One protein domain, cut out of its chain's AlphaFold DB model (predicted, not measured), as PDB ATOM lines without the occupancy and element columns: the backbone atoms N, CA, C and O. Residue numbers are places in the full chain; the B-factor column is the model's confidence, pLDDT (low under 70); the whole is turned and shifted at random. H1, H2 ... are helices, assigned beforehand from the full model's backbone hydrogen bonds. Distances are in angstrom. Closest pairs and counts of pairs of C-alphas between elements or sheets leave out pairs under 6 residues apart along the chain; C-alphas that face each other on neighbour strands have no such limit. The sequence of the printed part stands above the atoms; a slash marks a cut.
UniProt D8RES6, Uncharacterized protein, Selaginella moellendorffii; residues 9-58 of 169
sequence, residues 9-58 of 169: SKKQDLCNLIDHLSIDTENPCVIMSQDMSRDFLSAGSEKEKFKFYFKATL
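AT A GLANCE: This is residues 9 to 58 of the 169 residues of an uncharacterized protein of Selaginella moellendorffii (UniProt D8RES6). At one end H1 sticks out as an arm, with residues 9 to 14 and 16 to 22 standing free; a long winding link leads to H2 and H3, which form a loose V at the other end. The printed part has 50 residues, with three named helices in the order H1, H2, H3 and no named strand: all helix. It is loose, with a radius of gyration of the C-alphas of 13.8 A, and spans 41 by 20 by 14 A.

IN THESE COORDINATES: Find C-alpha 9 at (48.950, -43.044, -15.508); from there H1 runs 16.2 A to residue 20. H2, residues 34 to 42, begins at (27.247, -20.798, -24.670) and runs 11.8 A. H3, residues 46 to 56, runs 15.1 A to C-alpha 56 at (21.776, -36.129, -23.922).

HOW THE PARTS SIT: H1 is apart from H2 and H3. H2 and H3 are close but not clearly touching; their closest C-alphas, Phe 40 and Lys 49, are 6.8 A apart. They run opposite ways at a steep tilt of 44 degrees. In H1, H2 and H3 every O i to N i+4 pair is within hydrogen-bond range.

THE WHOLE: The C-alphas farthest apart, Ser 9 and Ser 42, are 41.6 A apart. The printed part has no cut. The link from H1 to H2, residues 21 to 33, is long; that from H2 to H3 is tight. Look for pLDDT under 70 at residues 9, 43 and 44.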
ATOM      1  N   SER A   9      49.538 -42.674 -16.804       66.62
ATOM      2  CA  SER A   9      48.950 -43.044 -15.508       66.62
ATOM      3  C   SER A   9      48.001 -41.960 -14.996       66.62
ATOM      4  O   SER A   9      46.832 -42.231 -14.753       66.62
ATOM      5  N   LYS A  10      48.445 -40.698 -14.983       79.31
ATOM      6  CA  LYS A  10      47.645 -39.553 -14.513       79.31
ATOM      7  C   LYS A  10      46.363 -39.327 -15.317       79.31
ATOM      8  O   LYS A  10      45.344 -38.943 -14.750       79.31
ATOM      9  N   LYS A  11      46.400 -39.543 -16.638       84.25
ATOM     10  CA  LYS A  11      45.202 -39.443 -17.485       84.25
ATOM     11  C   LYS A  11      44.222 -40.581 -17.193       84.25
ATOM     12  O   LYS A  11      43.028 -40.323 -17.090       84.25
ATOM     13  N   GLN A  12      44.717 -41.810 -17.052       85.12
ATOM     14  CA  GLN A  12      43.875 -42.959 -16.732       85.12
ATOM     15  C   GLN A  12      43.233 -42.813 -15.347       85.12
ATOM     16  O   GLN A  12      42.044 -43.067 -15.210       85.12
ATOM     17  N   ASP A  13      43.980 -42.329 -14.352       86.19
ATOM     18  CA  ASP A  13      43.463 -42.068 -13.004       86.19
ATOM     19  C   ASP A  13      42.343 -41.017 -13.016       86.19
ATOM     20  O   ASP A  13      41.323 -41.184 -12.347       86.19
ATOM     21  N   LEU A  14      42.492 -39.962 -13.826       85.88
ATOM     22  CA  LEU A  14      41.447 -38.955 -14.013       85.88
ATOM     23  C   LEU A  14      40.205 -39.543 -14.697       85.88
ATOM     24  O   LEU A  14      39.094 -39.273 -14.253       85.88
ATOM     25  N   CYS A  15      40.376 -40.358 -15.741       83.38
ATOM     26  CA  CYS A  15      39.263 -41.060 -16.382       83.38
ATOM     27  C   CYS A  15      38.542 -41.986 -15.393       83.38
ATOM     28  O   CYS A  15      37.324 -41.922 -15.285       83.38
ATOM     29  N   ASN A  16      39.287 -42.759 -14.601       83.69
ATOM     30  CA  ASN A  16      38.728 -43.647 -13.583       83.69
ATOM     31  C   ASN A  16      37.948 -42.867 -12.507       83.69
ATOM     32  O   ASN A  16      36.910 -43.331 -12.040       83.69
ATOM     33  N   LEU A  17      38.424 -41.679 -12.114       87.25
ATOM     34  CA  LEU A  17      37.721 -40.807 -11.168       87.25
ATOM     35  C   LEU A  17      36.432 -40.229 -11.772       87.25
ATOM     36  O   LEU A  17      35.402 -40.213 -11.103       87.25
ATOM     37  N   ILE A  18      36.480 -39.773 -13.027       85.69
ATOM     38  CA  ILE A  18      35.313 -39.283 -13.780       85.69
ATOM     39  C   ILE A  18      34.253 -40.387 -13.896       85.69
ATOM     40  O   ILE A  18      33.078 -40.139 -13.609       85.69
ATOM     41  N   ASP A  19      34.677 -41.608 -14.225       83.56
ATOM     42  CA  ASP A  19      33.812 -42.786 -14.303       83.56
ATOM     43  C   ASP A  19      33.220 -43.139 -12.932       83.56
ATOM     44  O   ASP A  19      32.014 -43.363 -12.818       83.56
ATOM     45  N   HIS A  20      34.028 -43.121 -11.863       88.88
ATOM     46  CA  HIS A  20      33.547 -43.371 -10.502       88.88
ATOM     47  C   HIS A  20      32.490 -42.340 -10.076       88.88
ATOM     48  O   HIS A  20      31.475 -42.701  -9.475       88.88
ATOM     49  N   LEU A  21      32.698 -41.066 -10.406       87.25
ATOM     50  CA  LEU A  21      31.762 -39.983 -10.104       87.25
ATOM     51  C   LEU A  21      30.554 -39.946 -11.053       87.25
ATOM     52  O   LEU A  21      29.681 -39.098 -10.886       87.25
ATOM     53  N   SER A  22      30.474 -40.871 -12.020       82.56
ATOM     54  CA  SER A  22      29.397 -40.952 -13.014       82.56
ATOM     55  C   SER A  22      29.225 -39.662 -13.828       82.56
ATOM     56  O   SER A  22      28.112 -39.300 -14.214       82.56
ATOM     57  N   ILE A  23      30.327 -38.954 -14.092       86.75
ATOM     58  CA  ILE A  23      30.326 -37.728 -14.892       86.75
ATOM     59  C   ILE A  23      30.516 -38.114 -16.358       86.75
ATOM     60  O   ILE A  23      31.603 -38.508 -16.771       86.75
ATOM     61  N   ASP A  24      29.468 -37.973 -17.169       82.75
ATOM     62  CA  ASP A  24      29.575 -38.195 -18.611       82.75
ATOM     63  C   ASP A  24      29.967 -36.896 -19.325       82.75
ATOM     64  O   ASP A  24      29.120 -36.060 -19.645       82.75
ATOM     65  N   THR A  25      31.262 -36.728 -19.589       80.56
ATOM     66  CA  THR A  25      31.798 -35.559 -20.303       80.56
ATOM     67  C   THR A  25      31.317 -35.468 -21.752       80.56
ATOM     68  O   THR A  25      31.396 -34.400 -22.353       80.56
ATOM     69  N   GLU A  26      30.819 -36.567 -22.328       80.12
ATOM     70  CA  GLU A  26      30.276 -36.600 -23.685       80.12
ATOM     71  C   GLU A  26      28.814 -36.145 -23.744       80.12
ATOM     72  O   GLU A  26      28.319 -35.822 -24.832       80.12
ATOM     73  N   ASN A  27      28.118 -36.099 -22.604       86.12
ATOM     74  CA  ASN A  27      26.737 -35.655 -22.528       86.12
ATOM     75  C   ASN A  27      26.663 -34.112 -22.563       86.12
ATOM     76  O   ASN A  27      27.125 -33.448 -21.631       86.12
ATOM     77  N   PRO A  28      26.024 -33.513 -23.585       82.19
ATOM     78  CA  PRO A  28      25.953 -32.058 -23.722       82.19
ATOM     79  C   PRO A  28      25.105 -31.365 -22.636       82.19
ATOM     80  O   PRO A  28      25.146 -30.142 -22.518       82.19
ATOM     81  N   CYS A  29      24.345 -32.117 -21.830       82.50
ATOM     82  CA  CYS A  29      23.653 -31.602 -20.646       82.50
ATOM     83  C   CYS A  29      24.537 -31.579 -19.389       82.50
ATOM     84  O   CYS A  29      24.206 -30.875 -18.440       82.50
ATOM     85  N   VAL A  30      25.639 -32.337 -19.370       84.69
ATOM     86  CA  VAL A  30      26.616 -32.339 -18.267       84.69
ATOM     87  C   VAL A  30      27.615 -31.197 -18.446       84.69
ATOM     88  O   VAL A  30      27.953 -30.519 -17.478       84.69
ATOM     89  N   ILE A  31      28.046 -30.931 -19.684       82.12
ATOM     90  CA  ILE A  31      28.892 -29.783 -20.034       82.12
ATOM     91  C   ILE A  31      28.244 -29.033 -21.202       82.12
ATOM     92  O   ILE A  31      28.234 -29.522 -22.330       82.12
ATOM     93  N   MET A  32      27.737 -27.826 -20.937       84.00
ATOM     94  CA  MET A  32      27.049 -26.997 -21.930       84.00
ATOM     95  C   MET A  32      27.783 -25.671 -22.133       84.00
ATOM     96  O   MET A  32      27.897 -24.869 -21.207       84.00
ATOM     97  N   SER A  33      28.276 -25.424 -23.351       84.94
ATOM     98  CA  SER A  33      28.863 -24.130 -23.712       84.94
ATOM     99  C   SER A  33      27.798 -23.145 -24.199       84.94
ATOM    100  O   SER A  33      26.698 -23.530 -24.602       84.94
ATOM    101  N   GLN A  34      28.136 -21.856 -24.190       85.75
ATOM    102  CA  GLN A  34      27.247 -20.798 -24.670       85.75
ATOM    103  C   GLN A  34      26.927 -20.929 -26.167       85.75
ATOM    104  O   GLN A  34      25.806 -20.649 -26.584       85.75
ATOM    105  N   ASP A  35      27.886 -21.378 -26.978       83.06
ATOM    106  CA  ASP A  35      27.639 -21.629 -28.398       83.06
ATOM    107  C   ASP A  35      26.721 -22.844 -28.590       83.06
ATOM    108  O   ASP A  35      25.768 -22.756 -29.355       83.06
ATOM    109  N   MET A  36      26.903 -23.926 -27.815       79.88
ATOM    110  CA  MET A  36      26.018 -25.101 -27.866       79.88
ATOM    111  C   MET A  36      24.574 -24.759 -27.478       79.88
ATOM    112  O   MET A  36      23.632 -25.255 -28.097       79.88
ATOM    113  N   SER A  37      24.381 -23.899 -26.472       82.62
ATOM    114  CA  SER A  37      23.040 -23.458 -26.077       82.62
ATOM    115  C   SER A  37      22.415 -22.523 -27.116       82.62
ATOM    116  O   SER A  37      21.228 -22.660 -27.418       82.62
ATOM    117  N   ARG A  38      23.201 -21.628 -27.732       84.62
ATOM    118  CA  ARG A  38      22.736 -20.778 -28.838       84.62
ATOM    119  C   ARG A  38      22.342 -21.621 -30.049       84.62
ATOM    120  O   ARG A  38      21.242 -21.435 -30.563       84.62
ATOM    121  N   ASP A  39      23.173 -22.566 -30.467       80.31
ATOM    122  CA  ASP A  39      22.916 -23.427 -31.627       80.31
ATOM    123  C   ASP A  39      21.664 -24.294 -31.415       80.31
ATOM    124  O   ASP A  39      20.821 -24.412 -32.311       80.31
ATOM    125  N   PHE A  40      21.474 -24.813 -30.196       78.50
ATOM    126  CA  PHE A  40      20.275 -25.560 -29.812       78.50
ATOM    127  C   PHE A  40      18.990 -24.715 -29.887       78.50
ATOM    128  O   PHE A  40      17.962 -25.192 -30.377       78.50
ATOM    129  N   LEU A  41      19.041 -23.458 -29.426       78.88
ATOM    130  CA  LEU A  41      17.876 -22.568 -29.345       78.88
ATOM    131  C   LEU A  41      17.541 -21.863 -30.665       78.88
ATOM    132  O   LEU A  41      16.365 -21.639 -30.945       78.88
ATOM    133  N   SER A  42      18.550 -21.476 -31.449       71.06
ATOM    134  CA  SER A  42      18.385 -20.443 -32.484       71.06
ATOM    135  C   SER A  42      18.511 -20.911 -33.935       71.06
ATOM    136  O   SER A  42      18.043 -20.187 -34.811       71.06
ATOM    137  N   ALA A  43      19.061 -22.100 -34.227       57.72
ATOM    138  CA  ALA A  43      19.251 -22.513 -35.628       57.72
ATOM    139  C   ALA A  43      19.349 -24.027 -35.911       57.72
ATOM    140  O   ALA A  43      19.450 -24.399 -37.077       57.72
ATOM    141  N   GLY A  44      19.307 -24.911 -34.908       64.31
ATOM    142  CA  GLY A  44      19.421 -26.351 -35.161       64.31
ATOM    143  C   GLY A  44      18.268 -26.915 -36.006       64.31
ATOM    144  O   GLY A  44      17.091 -26.751 -35.660       64.31
ATOM    145  N   SER A  45      18.603 -27.632 -37.081       78.31
ATOM    146  CA  SER A  45      17.652 -28.455 -37.841       78.31
ATOM    147  C   SER A  45      16.996 -29.508 -36.933       78.31
ATOM    148  O   SER A  45      17.569 -29.924 -35.923       78.31
ATOM    149  N   GLU A  46      15.800 -29.998 -37.277       83.00
ATOM    150  CA  GLU A  46      15.111 -31.039 -36.484       83.00
ATOM    151  C   GLU A  46      15.995 -32.275 -36.231       83.00
ATOM    152  O   GLU A  46      15.965 -32.866 -35.151       83.00
ATOM    153  N   LYS A  47      16.855 -32.618 -37.198       84.19
ATOM    154  CA  LYS A  47      17.833 -33.710 -37.092       84.19
ATOM    155  C   LYS A  47      18.908 -33.449 -36.037       84.19
ATOM    156  O   LYS A  47      19.307 -34.372 -35.333       84.19
ATOM    157  N   GLU A  48      19.381 -32.214 -35.909       82.62
ATOM    158  CA  GLU A  48      20.380 -31.841 -34.902       82.62
ATOM    159  C   GLU A  48      19.775 -31.815 -33.503       82.62
ATOM    160  O   GLU A  48      20.400 -32.308 -32.567       82.62
ATOM    161  N   LYS A  49      18.527 -31.349 -33.366       85.06
ATOM    162  CA  LYS A  49      17.777 -31.435 -32.103       85.06
ATOM    163  C   LYS A  49      17.568 -32.887 -31.676       85.06
ATOM    164  O   LYS A  49      17.783 -33.216 -30.511       85.06
ATOM    165  N   PHE A  50      17.223 -33.767 -32.619       88.19
ATOM    166  CA  PHE A  50      17.130 -35.202 -32.360       88.19
ATOM    167  C   PHE A  50      18.475 -35.787 -31.921       88.19
ATOM    168  O   PHE A  50      18.535 -36.465 -30.902       88.19
ATOM    169  N   LYS A  51      19.566 -35.491 -32.637       86.69
ATOM    170  CA  LYS A  51      20.909 -35.971 -32.279       86.69
ATOM    171  C   LYS A  51      21.346 -35.470 -30.898       86.69
ATOM    172  O   LYS A  51      21.897 -36.245 -30.121       86.69
ATOM    173  N   PHE A  52      21.067 -34.206 -30.581       85.25
ATOM    174  CA  PHE A  52      21.322 -33.632 -29.263       85.25
ATOM    175  C   PHE A  52      20.563 -34.401 -28.183       85.25
ATOM    176  O   PHE A  52      21.176 -34.865 -27.228       85.25
ATOM    177  N   TYR A  53      19.254 -34.605 -28.361       87.00
ATOM    178  CA  TYR A  53      18.433 -35.356 -27.413       87.00
ATOM    179  C   TYR A  53      18.902 -36.811 -27.272       87.00
ATOM    180  O   TYR A  53      19.011 -37.325 -26.163       87.00
ATOM    181  N   PHE A  54      19.247 -37.461 -28.383       89.06
ATOM    182  CA  PHE A  54      19.737 -38.836 -28.430       89.06
ATOM    183  C   PHE A  54      21.072 -39.014 -27.690       89.06
ATOM    184  O   PHE A  54      21.267 -40.021 -27.004       89.06
ATOM    185  N   LYS A  55      21.967 -38.018 -27.762       87.38
ATOM    186  CA  LYS A  55      23.213 -37.989 -26.981       87.38
ATOM    187  C   LYS A  55      22.953 -37.624 -25.514       87.38
ATOM    188  O   LYS A  55      23.469 -38.286 -24.621       87.38
ATOM    189  N   ALA A  56      22.109 -36.624 -25.260       86.19
ATOM    190  CA  ALA A  56      21.776 -36.129 -23.922       86.19
ATOM    191  C   ALA A  56      21.064 -37.165 -23.041       86.19
ATOM    192  O   ALA A  56      21.288 -37.225 -21.833       86.19
ATOM    193  N   THR A  57      20.222 -38.001 -23.647       89.06
ATOM    194  CA  THR A  57      19.517 -39.106 -22.978       89.06
ATOM    195  C   THR A  57      20.321 -40.406 -22.946       89.06
ATOM    196  O   THR A  57      19.801 -41.433 -22.522       89.06
ATOM    197  N   LEU A  58      21.586 -40.382 -23.390       88.56
ATOM    198  CA  LEU A  58      22.494 -41.535 -23.444       88.56
ATOM    199  C   LEU A  58      22.021 -42.693 -24.343       88.56
ATOM    200  O   LEU A  58      22.661 -43.748 -24.380       88.56
TER     201      LEU A  58